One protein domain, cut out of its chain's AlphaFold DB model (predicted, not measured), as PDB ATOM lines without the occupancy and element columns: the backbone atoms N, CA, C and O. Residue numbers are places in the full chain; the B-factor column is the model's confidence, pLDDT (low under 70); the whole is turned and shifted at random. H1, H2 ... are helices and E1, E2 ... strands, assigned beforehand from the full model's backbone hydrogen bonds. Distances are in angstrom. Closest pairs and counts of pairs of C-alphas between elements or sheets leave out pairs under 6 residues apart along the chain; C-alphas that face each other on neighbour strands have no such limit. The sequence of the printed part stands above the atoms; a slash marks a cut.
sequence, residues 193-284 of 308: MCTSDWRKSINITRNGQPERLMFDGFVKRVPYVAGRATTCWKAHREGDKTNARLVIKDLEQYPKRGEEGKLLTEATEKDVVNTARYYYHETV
ATOM      1  N   MET A 193      13.279  31.423 -42.664       89.31
ATOM      2  CA  MET A 193      12.773  32.164 -43.809       89.31
ATOM      3  C   MET A 193      11.405  31.628 -44.226       89.31
ATOM      4  O   MET A 193      11.261  30.431 -44.472       89.31
ATOM      5  N   CYS A 194      10.422  32.516 -44.381       83.19
ATOM      6  CA  CYS A 194       9.121  32.192 -44.964       83.19
ATOM      7  C   CYS A 194       8.962  32.912 -46.306       83.19
ATOM      8  O   CYS A 194       8.997  34.142 -46.370       83.19
ATOM      9  N   THR A 195       8.785  32.154 -47.382       75.31
ATOM     10  CA  THR A 195       8.527  32.691 -48.722       75.31
ATOM     11  C   THR A 195       7.060  33.103 -48.885       75.31
ATOM     12  O   THR A 195       6.200  32.778 -48.063       75.31
ATOM     13  N   SER A 196       6.748  33.830 -49.964       69.50
ATOM     14  CA  SER A 196       5.386  34.306 -50.263       69.50
ATOM     15  C   SER A 196       4.378  33.186 -50.527       69.50
ATOM     16  O   SER A 196       3.178  33.399 -50.384       69.50
ATOM     17  N   ASP A 197       4.849  32.001 -50.915       72.44
ATOM     18  CA  ASP A 197       4.050  30.783 -51.070       72.44
ATOM     19  C   ASP A 197       3.984  29.946 -49.779       72.44
ATOM     20  O   ASP A 197       3.596  28.780 -49.816       72.44
ATOM     21  N   TRP A 198       4.333  30.544 -48.634       69.88
ATOM     22  CA  TRP A 198       4.237  29.951 -47.296       69.88
ATOM     23  C   TRP A 198       5.155  28.753 -47.046       69.88
ATOM     24  O   TRP A 198       4.936  27.987 -46.104       69.88
ATOM     25  N   ARG A 199       6.210  28.597 -47.850       83.19
ATOM     26  CA  ARG A 199       7.241  27.594 -47.585       83.19
ATOM     27  C   ARG A 199       8.239  28.145 -46.583       83.19
ATOM     28  O   ARG A 199       8.715  29.273 -46.704       83.19
ATOM     29  N   LYS A 200       8.552  27.326 -45.584       90.88
ATOM     30  CA  LYS A 200       9.561  27.641 -44.577       90.88
ATOM     31  C   LYS A 200      10.867  26.954 -44.913       90.88
ATOM     32  O   LYS A 200      10.874  25.815 -45.385       90.88
ATOM     33  N   SER A 201      11.956  27.649 -44.641       94.31
ATOM     34  CA  SER A 201      13.295  27.107 -44.784       94.31
ATOM     35  C   SER A 201      14.249  27.705 -43.765       94.31
ATOM     36  O   SER A 201      14.007  28.792 -43.245       94.31
ATOM     37  N   ILE A 202      15.337  26.996 -43.504       95.81
ATOM     38  CA  ILE A 202      16.476  27.494 -42.736       95.81
ATOM     39  C   ILE A 202      17.746  27.232 -43.540       95.81
ATOM     40  O   ILE A 202      17.842  26.218 -44.238       95.81
ATOM     41  N   ASN A 203      18.704  28.153 -43.476       95.50
ATOM     42  CA  ASN A 203      20.020  27.952 -44.072       95.50
ATOM     43  C   ASN A 203      20.991  27.554 -42.965       95.50
ATOM     44  O   ASN A 203      21.072  28.241 -41.954       95.50
ATOM     45  N   ILE A 204      21.743  26.485 -43.191       95.94
ATOM     46  CA  ILE A 204      22.795  26.014 -42.290       95.94
ATOM     47  C   ILE A 204      24.128  25.987 -43.034       95.94
ATOM     48  O   ILE A 204      24.160  25.934 -44.266       95.94
ATOM     49  N   THR A 205      25.238  25.972 -42.296       95.56
ATOM     50  CA  THR A 205      26.566  25.720 -42.875       95.56
ATOM     51  C   THR A 205      27.126  24.425 -42.315       95.56
ATOM     52  O   THR A 205      27.612  24.381 -41.185       95.56
ATOM     53  N   ARG A 206      27.075  23.358 -43.112       94.25
ATOM     54  CA  ARG A 206      27.534  22.025 -42.717       94.25
ATOM     55  C   ARG A 206      28.807  21.682 -43.480       94.25
ATOM     56  O   ARG A 206      28.839  21.759 -44.703       94.25
ATOM     57  N   ASN A 207      29.871  21.318 -42.764       92.00
ATOM     58  CA  ASN A 207      31.186  21.004 -43.347       92.00
ATOM     59  C   ASN A 207      31.723  22.112 -44.281       92.00
ATOM     60  O   ASN A 207      32.283  21.831 -45.340       92.00
ATOM     61  N   GLY A 208      31.501  23.378 -43.915       93.06
ATOM     62  CA  GLY A 208      31.914  24.542 -44.709       93.06
ATOM     63  C   GLY A 208      31.069  24.809 -45.960       93.06
ATOM     64  O   GLY A 208      31.389  25.725 -46.711       93.06
ATOM     65  N   GLN A 209      29.999  24.042 -46.192       94.44
ATOM     66  CA  GLN A 209      29.108  24.202 -47.337       94.44
ATOM     67  C   GLN A 209      27.731  24.705 -46.880       94.44
ATOM     68  O   GLN A 209      27.164  24.150 -45.931       94.44
ATOM     69  N   PRO A 210      27.168  25.738 -47.534       95.94
ATOM     70  CA  PRO A 210      25.819  26.186 -47.240       95.94
ATOM     71  C   PRO A 210      24.799  25.159 -47.744       95.94
ATOM     72  O   PRO A 210      24.853  24.693 -48.884       95.94
ATOM     73  N   GLU A 211      23.832  24.826 -46.898       95.75
ATOM     74  CA  GLU A 211      22.705  23.964 -47.235       95.75
ATOM     75  C   GLU A 211      21.405  24.662 -46.830       95.75
ATOM     76  O   GLU A 211      21.325  25.279 -45.767       95.75
ATOM     77  N   ARG A 212      20.369  24.556 -47.667       95.88
ATOM     78  CA  ARG A 212      19.018  25.004 -47.322       95.88
ATOM     79  C   ARG A 212      18.151  23.804 -46.984       95.88
ATOM     80  O   ARG A 212      18.037  22.878 -47.787       95.88
ATOM     81  N   LEU A 213      17.524  23.838 -45.812       95.88
ATOM     82  CA  LEU A 213      16.578  22.821 -45.372       95.88
ATOM     83  C   LEU A 213      15.154  23.356 -45.503       95.88
ATOM     84  O   LEU A 213      14.820  24.392 -44.929       95.88
ATOM     85  N   MET A 214      14.326  22.646 -46.259       94.88
ATOM     86  CA  MET A 214      12.924  22.961 -46.516       94.88
ATOM     87  C   MET A 214      12.035  22.222 -45.520       94.88
ATOM     88  O   MET A 214      12.259  21.045 -45.249       94.88
ATOM     89  N   PHE A 215      11.027  22.899 -44.978       93.62
ATOM     90  CA  PHE A 215      10.139  22.332 -43.964       93.62
ATOM     91  C   PHE A 215       8.948  21.644 -44.645       93.62
ATOM     92  O   PHE A 215       8.222  22.275 -45.413       93.62
ATOM     93  N   ASP A 216       8.688  20.386 -44.290       91.38
ATOM     94  CA  ASP A 216       7.623  19.551 -44.873       91.38
ATOM     95  C   ASP A 216       6.374  19.437 -43.987       91.38
ATOM     96  O   ASP A 216       5.349  18.890 -44.393       91.38
ATOM     97  N   GLY A 217       6.455  19.918 -42.745       88.62
ATOM     98  CA  GLY A 217       5.353  19.911 -41.784       88.62
ATOM     99  C   GLY A 217       5.782  19.499 -40.378       88.62
ATOM    100  O   GLY A 217       6.928  19.129 -40.135       88.62
ATOM    101  N   PHE A 218       4.857  19.562 -39.421       89.38
ATOM    102  CA  PHE A 218       5.161  19.262 -38.020       89.38
ATOM    103  C   PHE A 218       5.293  17.760 -37.747       89.38
ATOM    104  O   PHE A 218       4.490  16.948 -38.206       89.38
ATOM    105  N   VAL A 219       6.274  17.405 -36.916       91.19
ATOM    106  CA  VAL A 219       6.326  16.122 -36.197       91.19
ATOM    107  C   VAL A 219       5.703  16.289 -34.818       91.19
ATOM    108  O   VAL A 219       4.859  15.497 -34.404       91.19
ATOM    109  N   LYS A 220       6.132  17.323 -34.091       88.69
ATOM    110  CA  LYS A 220       5.702  17.585 -32.721       88.69
ATOM    111  C   LYS A 220       5.801  19.068 -32.425       88.69
ATOM    112  O   LYS A 220       6.755  19.720 -32.830       88.69
ATOM    113  N   ARG A 221       4.856  19.568 -31.639       83.81
ATOM    114  CA  ARG A 221       4.950  20.887 -31.032       83.81
ATOM    115  C   ARG A 221       4.424  20.839 -29.614       83.81
ATOM    116  O   ARG A 221       3.336  20.319 -29.377       83.81
ATOM    117  N   VAL A 222       5.200  21.365 -28.678       83.38
ATOM    118  CA  VAL A 222       4.808  21.406 -27.273       83.38
ATOM    119  C   VAL A 222       4.181  22.770 -26.951       83.38
ATOM    120  O   VAL A 222       4.860  23.786 -27.094       83.38
ATOM    121  N   PRO A 223       2.910  22.832 -26.505       74.69
ATOM    122  CA  PRO A 223       2.182  24.090 -26.384       74.69
ATOM    123  C   PRO A 223       2.422  24.822 -25.047       74.69
ATOM    124  O   PRO A 223       1.474  25.247 -24.384       74.69
ATOM    125  N   TYR A 224       3.679  24.954 -24.616       74.00
ATOM    126  CA  TYR A 224       4.013  25.682 -23.387       74.00
ATOM    127  C   TYR A 224       4.333  27.152 -23.666       74.00
ATOM    128  O   TYR A 224       5.003  27.470 -24.646       74.00
ATOM    129  N   VAL A 225       3.864  28.041 -22.781       67.06
ATOM    130  CA  VAL A 225       4.293  29.450 -22.765       67.06
ATOM    131  C   VAL A 225       5.738  29.512 -22.295       67.06
ATOM    132  O   VAL A 225       6.597  29.930 -23.058       67.06
ATOM    133  N   ALA A 226       5.994  28.994 -21.087       78.19
ATOM    134  CA  ALA A 226       7.312  28.953 -20.471       78.19
ATOM    135  C   ALA A 226       7.906  27.533 -20.448       78.19
ATOM    136  O   ALA A 226       7.179  26.544 -20.321       78.19
ATOM    137  N   GLY A 227       9.230  27.435 -20.555       81.94
ATOM    138  CA  GLY A 227       9.997  26.191 -20.614       81.94
ATOM    139  C   GLY A 227      10.586  25.925 -22.002       81.94
ATOM    140  O   GLY A 227      10.662  26.810 -22.842       81.94
ATOM    141  N   ARG A 228      10.980  24.670 -22.266       80.88
ATOM    142  CA  ARG A 228      11.737  24.290 -23.481       80.88
ATOM    143  C   ARG A 228      11.014  24.536 -24.809       80.88
ATOM    144  O   ARG A 228      11.670  24.561 -25.839       80.88
ATOM    145  N   ALA A 229       9.679  24.596 -24.790       83.19
ATOM    146  CA  ALA A 229       8.824  24.849 -25.957       83.19
ATOM    147  C   ALA A 229       9.220  24.098 -27.251       83.19
ATOM    148  O   ALA A 229       9.097  24.630 -28.348       83.19
ATOM    149  N   THR A 230       9.678  22.846 -27.118       88.75
ATOM    150  CA  THR A 230      10.271  22.096 -28.230       88.75
ATOM    151  C   THR A 230       9.326  21.972 -29.421       88.75
ATOM    152  O   THR A 230       8.189  21.497 -29.279       88.75
ATOM    153  N   THR A 231       9.844  22.310 -30.597       91.00
ATOM    154  CA  THR A 231       9.173  22.138 -31.881       91.00
ATOM    155  C   THR A 231      10.037  21.281 -32.799       91.00
ATOM    156  O   THR A 231      11.248  21.449 -32.886       91.00
ATOM    157  N   CYS A 232       9.412  20.298 -33.440       94.19
ATOM    158  CA  CYS A 232      10.051  19.394 -34.381       94.19
ATOM    159  C   CYS A 232       9.314  19.452 -35.717       94.19
ATOM    160  O   CYS A 232       8.099  19.221 -35.759       94.19
ATOM    161  N   TRP A 233      10.049  19.651 -36.805       94.69
ATOM    162  CA  TRP A 233       9.528  19.619 -38.169       94.69
ATOM    163  C   TRP A 233      10.185  18.501 -38.961       94.69
ATOM    164  O   TRP A 233      11.362  18.209 -38.777       94.69
ATOM    165  N   LYS A 234       9.422  17.896 -39.868       95.31
ATOM    166  CA  LYS A 234       9.990  17.133 -40.976       95.31
ATOM    167  C   LYS A 234      10.627  18.126 -41.932       95.31
ATOM    168  O   LYS A 234      10.067  19.201 -42.154       95.31
ATOM    169  N   ALA A 235      11.765  17.758 -42.486       95.94
ATOM    170  CA  ALA A 235      12.455  18.572 -43.460       95.94
ATOM    171  C   ALA A 235      13.189  17.708 -44.483       95.94
ATOM    172  O   ALA A 235      13.447  16.524 -44.255       95.94
ATOM    173  N   HIS A 236      13.592  18.342 -45.572       94.81
ATOM    174  CA  HIS A 236      14.523  17.792 -46.546       94.81
ATOM    175  C   HIS A 236      15.499  18.878 -46.990       94.81
ATOM    176  O   HIS A 236      15.246  20.073 -46.827       94.81
ATOM    177  N   ARG A 237      16.630  18.471 -47.559       95.12
ATOM    178  CA  ARG A 237      17.569  19.409 -48.172       95.12
ATOM    179  C   ARG A 237      17.059  19.821 -49.554       95.12
ATOM    180  O   ARG A 237      16.687  18.968 -50.358       95.12
ATOM    181  N   GLU A 238      17.059  21.118 -49.841       93.12
ATOM    182  CA  GLU A 238      16.662  21.644 -51.150       93.12
ATOM    183  C   GLU A 238      17.520  21.016 -52.266       93.12
ATOM    184  O   GLU A 238      18.749  20.995 -52.188       93.12
ATOM    185  N   GLY A 239      16.865  20.474 -53.299       89.00
ATOM    186  CA  GLY A 239      17.529  19.832 -54.440       89.00
ATOM    187  C   GLY A 239      17.991  18.385 -54.217       89.00
ATOM    188  O   GLY A 239      18.529  17.779 -55.146       89.00
ATOM    189  N   ASP A 240      17.773  17.807 -53.034       89.31
ATOM    190  CA  ASP A 240      18.106  16.409 -52.763       89.31
ATOM    191  C   ASP A 240      17.119  15.447 -53.447       89.31
ATOM    192  O   ASP A 240      15.907  15.515 -53.250       89.31
ATOM    193  N   LYS A 241      17.650  14.524 -54.258       85.25
ATOM    194  CA  LYS A 241      16.877  13.508 -54.993       85.25
ATOM    195  C   LYS A 241      16.791  12.168 -54.264       85.25
ATOM    196  O   LYS A 241      16.090  11.272 -54.721       85.25
ATOM    197  N   THR A 242      17.510  12.008 -53.154       82.81
ATOM    198  CA  THR A 242      17.569  10.748 -52.399       82.81
ATOM    199  C   THR A 242      16.345  10.522 -51.509       82.81
ATOM    200  O   THR A 242      16.190   9.438 -50.950       82.81
ATOM    201  N   ASN A 243      15.460  11.523 -51.381       74.81
ATOM    202  CA  ASN A 243      14.339  11.542 -50.433       74.81
ATOM    203  C   ASN A 243      14.776  11.326 -48.971       74.81
ATOM    204  O   ASN A 243      13.993  10.824 -48.155       74.81
ATOM    205  N   ALA A 244      16.012  11.706 -48.621       86.12
ATOM    206  CA  ALA A 244      16.482  11.662 -47.245       86.12
ATOM    207  C   ALA A 244      15.605  12.562 -46.362       86.12
ATOM    208  O   ALA A 244      15.465  13.764 -46.592       86.12
ATOM    209  N   ARG A 245      14.988  11.960 -45.341       90.75
ATOM    210  CA  ARG A 245      14.121  12.667 -44.394       90.75
ATOM    211  C   ARG A 245      14.949  13.178 -43.231       90.75
ATOM    212  O   ARG A 245      15.588  12.394 -42.533       90.75
ATOM    213  N   LEU A 246      14.868  14.475 -42.990       95.62
ATOM    214  CA  LEU A 246      15.473  15.144 -41.851       95.62
ATOM    215  C   LEU A 246      14.393  15.523 -40.837       95.62
ATOM    216  O   LEU A 246      13.205  15.642 -41.157       95.62
ATOM    217  N   VAL A 247      14.824  15.722 -39.595       96.06
ATOM    218  CA  VAL A 247      14.003  16.328 -38.552       96.06
ATOM    219  C   VAL A 247      14.752  17.532 -38.015       96.06
ATOM    220  O   VAL A 247      15.836  17.387 -37.458       96.06
ATOM    221  N   ILE A 248      14.165  18.713 -38.174       95.75
ATOM    222  CA  ILE A 248      14.643  19.925 -37.511       95.75
ATOM    223  C   ILE A 248      14.014  19.936 -36.126       95.75
ATOM    224  O   ILE A 248      12.801  19.757 -36.000       95.75
ATOM    225  N   LYS A 249      14.829  20.128 -35.094       94.88
ATOM    226  CA  LYS A 249      14.382  20.259 -33.712       94.88
ATOM    227  C   LYS A 249      14.866  21.596 -33.170       94.88
ATOM    228  O   LYS A 249      16.066  21.814 -33.096       94.88
ATOM    229  N   ASP A 250      13.922  22.423 -32.754       92.19
ATOM    230  CA  ASP A 250      14.157  23.709 -32.110       92.19
ATOM    231  C   ASP A 250      13.621  23.675 -30.673       92.19
ATOM    232  O   ASP A 250      12.599  23.029 -30.393       92.19
ATOM    233  N   LEU A 251      14.341  24.297 -29.743       90.31
ATOM    234  CA  LEU A 251      13.991  24.346 -28.326       90.31
ATOM    235  C   LEU A 251      14.782  25.416 -27.571       90.31
ATOM    236  O   LEU A 251      15.960  25.635 -27.830       90.31
ATOM    237  N   GLU A 252      14.167  25.948 -26.518       87.44
ATOM    238  CA  GLU A 252      14.853  26.795 -25.544       87.44
ATOM    239  C   GLU A 252      15.767  25.931 -24.661       87.44
ATOM    240  O   GLU A 252      15.293  25.075 -23.892       87.44
ATOM    241  N   GLN A 253      17.084  26.111 -24.780       85.25
ATOM    242  CA  GLN A 253      18.060  25.330 -24.024       85.25
ATOM    243  C   GLN A 253      18.380  25.993 -22.684       85.25
ATOM    244  O   GLN A 253      18.818  27.135 -22.607       85.25
ATOM    245  N   TYR A 254      18.229  25.232 -21.597       82.25
ATOM    246  CA  TYR A 254      18.675  25.693 -20.288       82.25
ATOM    247  C   TYR A 254      20.213  25.668 -20.212       82.25
ATOM    248  O   TYR A 254      20.782  24.600 -20.460       82.25
ATOM    249  N   PRO A 255      20.892  26.754 -19.792       79.06
ATOM    250  CA  PRO A 255      22.354  26.866 -19.875       79.06
ATOM    251  C   PRO A 255      23.134  25.761 -19.153       79.06
ATOM    252  O   PRO A 255      24.227  25.396 -19.569       79.06
ATOM    253  N   LYS A 256      22.580  25.194 -18.073       81.56
ATOM    254  CA  LYS A 256      23.244  24.112 -17.319       81.56
ATOM    255  C   LYS A 256      23.147  22.738 -17.994       81.56
ATOM    256  O   LYS A 256      23.666  21.766 -17.455       81.56
ATOM    257  N   ARG A 257      22.428  22.613 -19.114       81.50
ATOM    258  CA  ARG A 257      22.319  21.359 -19.869       81.50
ATOM    259  C   ARG A 257      23.323  21.356 -21.014       81.50
ATOM    260  O   ARG A 257      23.445  22.351 -21.721       81.50
ATOM    261  N   GLY A 258      23.983  20.216 -21.216       83.19
ATOM    262  CA  GLY A 258      24.814  19.990 -22.396       83.19
ATOM    263  C   GLY A 258      23.999  20.067 -23.689       83.19
ATOM    264  O   GLY A 258      22.791  19.818 -23.690       83.19
ATOM    265  N   GLU A 259      24.670  20.420 -24.781       88.19
ATOM    266  CA  GLU A 259      24.074  20.496 -26.116       88.19
ATOM    267  C   GLU A 259      23.611  19.112 -26.580       88.19
ATOM    268  O   GLU A 259      24.399  18.169 -26.670       88.19
ATOM    269  N   GLU A 260      22.327  18.997 -26.917       91.25
ATOM    270  CA  GLU A 260      21.746  17.747 -27.418       91.25
ATOM    271  C   GLU A 260      22.436  17.265 -28.704       91.25
ATOM    272  O   GLU A 260      22.579  16.061 -28.913       91.25
ATOM    273  N   GLY A 261      22.927  18.197 -29.528       92.25
ATOM    274  CA  GLY A 261      23.685  17.888 -30.738       92.25
ATOM    275  C   GLY A 261      24.914  17.021 -30.469       92.25
ATOM    276  O   GLY A 261      25.088  16.017 -31.151       92.25
ATOM    277  N   LYS A 262      25.695  17.329 -29.422       93.44
ATOM    278  CA  LYS A 262      26.887  16.553 -29.030       93.44
ATOM    279  C   LYS A 262      26.536  15.116 -28.637       93.44
ATOM    280  O   LYS A 262      27.227  14.184 -29.035       93.44
ATOM    281  N   LEU A 263      25.429  14.932 -27.914       93.75
ATOM    282  CA  LEU A 263      24.938  13.601 -27.539       93.75
ATOM    283  C   LEU A 263      24.499  12.792 -28.770       93.75
ATOM    284  O   LEU A 263      24.770  11.596 -28.857       93.75
ATOM    285  N   LEU A 264      23.839  13.439 -29.738       95.38
ATOM    286  CA  LEU A 264      23.457  12.793 -30.996       95.38
ATOM    287  C   LEU A 264      24.676  12.450 -31.859       95.38
ATOM    288  O   LEU A 264      24.659  11.413 -32.525       95.38
ATOM    289  N   THR A 265      25.721  13.283 -31.852       96.19
ATOM    290  CA  THR A 265      26.995  12.988 -32.523       96.19
ATOM    291  C   THR A 265      27.597  11.699 -31.971       96.19
ATOM    292  O   THR A 265      27.788  10.756 -32.734       96.19
ATOM    293  N   GLU A 266      27.767  11.600 -30.650       96.06
ATOM    294  CA  GLU A 266      28.335  10.411 -30.003       96.06
ATOM    295  C   GLU A 266      27.502   9.144 -30.274       96.06
ATOM    296  O   GLU A 266      28.044   8.087 -30.602       96.06
ATOM    297  N   ALA A 267      26.170   9.240 -30.192       96.56
ATOM    298  CA  ALA A 267      25.280   8.118 -30.502       96.56
ATOM    299  C   ALA A 267      25.387   7.670 -31.972       96.56
ATOM    300  O   ALA A 267      25.255   6.484 -32.278       96.56
ATOM    301  N   THR A 268      25.640   8.611 -32.884       96.62
ATOM    302  CA  THR A 268      25.816   8.322 -34.313       96.62
ATOM    303  C   THR A 268      27.145   7.626 -34.579       96.62
ATOM    304  O   THR A 268      27.159   6.636 -35.303       96.62
ATOM    305  N   GLU A 269      28.231   8.097 -33.963       96.94
ATOM    306  CA  GLU A 269      29.573   7.509 -34.079       96.94
ATOM    307  C   GLU A 269      29.638   6.080 -33.527       96.94
ATOM    308  O   GLU A 269      30.317   5.226 -34.093       96.94
ATOM    309  N   LYS A 270      28.891   5.799 -32.454       97.31
ATOM    310  CA  LYS A 270      28.785   4.464 -31.839       97.31
ATOM    311  C   LYS A 270      27.787   3.531 -32.530       97.31
ATOM    312  O   LYS A 270      27.502   2.456 -32.011       97.31
ATOM    313  N   ASP A 271      27.228   3.958 -33.657       95.94
ATOM    314  CA  ASP A 271      26.189   3.260 -34.409       95.94
ATOM    315  C   ASP A 271      25.007   2.748 -33.557       95.94
ATOM    316  O   ASP A 271      24.509   1.634 -33.727       95.94
ATOM    317  N   VAL A 272      24.537   3.568 -32.613       97.00
ATOM    318  CA  VAL A 272      23.412   3.184 -31.754       97.00
ATOM    319  C   VAL A 272      22.147   3.005 -32.603       97.00
ATOM    320  O   VAL A 272      21.737   3.884 -33.365       97.00
ATOM    321  N   VAL A 273      21.502   1.845 -32.467       94.69
ATOM    322  CA  VAL A 273      20.261   1.525 -33.182       94.69
ATOM    323  C   VAL A 273      19.052   2.229 -32.555       94.69
ATOM    324  O   VAL A 273      19.011   2.482 -31.354       94.69
ATOM    325  N   ASN A 274      18.029   2.512 -33.367       93.12
ATOM    326  CA  ASN A 274      16.772   3.160 -32.954       93.12
ATOM    327  C   ASN A 274      16.906   4.593 -32.395       93.12
ATOM    328  O   ASN A 274      15.972   5.101 -31.775       93.12
ATOM    329  N   THR A 275      18.023   5.278 -32.654       92.12
ATOM    330  CA  THR A 275      18.207   6.703 -32.341       92.12
ATOM    331  C   THR A 275      18.255   7.555 -33.607       92.12
ATOM    332  O   THR A 275      18.644   7.087 -34.679       92.12
ATOM    333  N   ALA A 276      17.865   8.828 -33.495       92.12
ATOM    334  CA  ALA A 276      18.048   9.785 -34.582       92.12
ATOM    335  C   ALA A 276      19.540   9.928 -34.908       92.12
ATOM    336  O   ALA A 276      20.375   9.956 -34.003       92.12
ATOM    337  N   ARG A 277      19.869  10.022 -36.199       94.88
ATOM    338  CA  ARG A 277      21.245  10.243 -36.643       94.88
ATOM    339  C   ARG A 277      21.552  11.729 -36.652       94.88
ATOM    340  O   ARG A 277      20.732  12.541 -37.082       94.88
ATOM    341  N   TYR A 278      22.733  12.063 -36.157       95.88
ATOM    342  CA  TYR A 278      23.242  13.417 -36.149       95.88
ATOM    343  C   TYR A 278      23.377  13.942 -37.576       95.88
ATOM    344  O   TYR A 278      23.851  13.243 -38.471       95.88
ATOM    345  N   TYR A 279      22.968  15.193 -37.767       95.25
ATOM    346  CA  TYR A 279      23.104  15.894 -39.037       95.25
ATOM    347  C   TYR A 279      23.847  17.212 -38.842       95.25
ATOM    348  O   TYR A 279      24.903  17.429 -39.434       95.25
ATOM    349  N   TYR A 280      23.299  18.080 -37.992       96.06
ATOM    350  CA  TYR A 280      23.827  19.403 -37.697       96.06
ATOM    351  C   TYR A 280      23.175  19.952 -36.422       96.06
ATOM    352  O   TYR A 280      22.038  19.591 -36.112       96.06
ATOM    353  N   HIS A 281      23.881  20.818 -35.696       95.31
ATOM    354  CA  HIS A 281      23.315  21.631 -34.623       95.31
ATOM    355  C   HIS A 281      24.045  22.970 -34.539       95.31
ATOM    356  O   HIS A 281      25.227  23.058 -34.868       95.31
ATOM    357  N   GLU A 282      23.344  23.989 -34.061       93.62
ATOM    358  CA  GLU A 282      23.912  25.294 -33.748       93.62
ATOM    359  C   GLU A 282      23.088  25.979 -32.657       93.62
ATOM    360  O   GLU A 282      21.953  25.591 -32.374       93.62
ATOM    361  N   THR A 283      23.668  27.006 -32.041       92.62
ATOM    362  CA  THR A 283      22.927  27.953 -31.210       92.62
ATOM    363  C   THR A 283      22.477  29.111 -32.086       92.62
ATOM    364  O   THR A 283      23.309  29.745 -32.736       92.62
ATOM    365  N   VAL A 284      21.176  29.402 -32.076       92.12
ATOM    366  CA  VAL A 284      20.584  30.490 -32.862       92.12
ATOM    367  C   VAL A 284      21.232  31.826 -32.494       92.12
ATOM    368  O   VAL A 284      21.442  32.143 -31.319       92.12
TER     369      VAL A 284
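This is residues 193 to 284 of the 308 residues of a protein of Neosartorya fischeri (strain ATCC 1020 / DSM 3700 / CBS 544.65 / FGSC A1164 / JCM 1740 / NRRL 181 / WB 181) (UniProt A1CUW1). A sheet of four antiparallel strands, curled like part of a barrel, makes the main body, with one helix, H1, set off from it. The long strand E2 bends within the curl, and after H1 the unnamed residues 270 to 284 fold back past the helix toward the open side of the sheet. The printed part has 92 residues, with E1, E2, E3, E4 and H1 in that order along the chain; the class is mixed, helices and strands, with 42 residues, under half, in named elements. The whole is compact, with a radius of gyration of the C-alphas of 14.2 A and spans of 38 by 36 by 26 A.

E1, residues 200 to 206, begins at C-alpha 200 (9.561, 27.641, -44.577) and is 18.9 A long. E2, residues 209 to 221, is 29.3 A long and bends by 78 degrees at residue 217. E3, residues 231 to 237, is 18.5 A long, and E4, residues 246 to 250, is 13.0 A long. H1, residues 260 to 269, is 14.5 A long and ends at C-alpha 269 (29.573, 7.509, -34.079).

The sheet runs E1, E2, E3, E4, a meander, each strand the antiparallel neighbour of the one before; it is strongly twisted. In the hairpin E1 and E2, N 204 and O 211 are 2.9 A apart, within hydrogen-bond range. In the hairpin E2 and E3, N 216 and O 234 are 2.8 A apart, and in the hairpin E3 and E4, N 248 and O 233 are 2.9 A apart, both within hydrogen-bond range. Residues 193 to 194 pair antiparallel with residues 200 to 201 of E1. H1 is not on the sheet, with 0 pairs of C-alphas within 10 A, and is apart from E1, E2 and E3. In H1, every O i to N i+4 pair is within hydrogen-bond range.

The C-alphas of Ser 196 and Lys 270 are the two farthest apart, at 42.2 A. The printed part has no cut; the link E1 to E2 is tight, and no link is long. The mean pLDDT of the printed part is 89.7; residues 196, 198 and 225 are under 70.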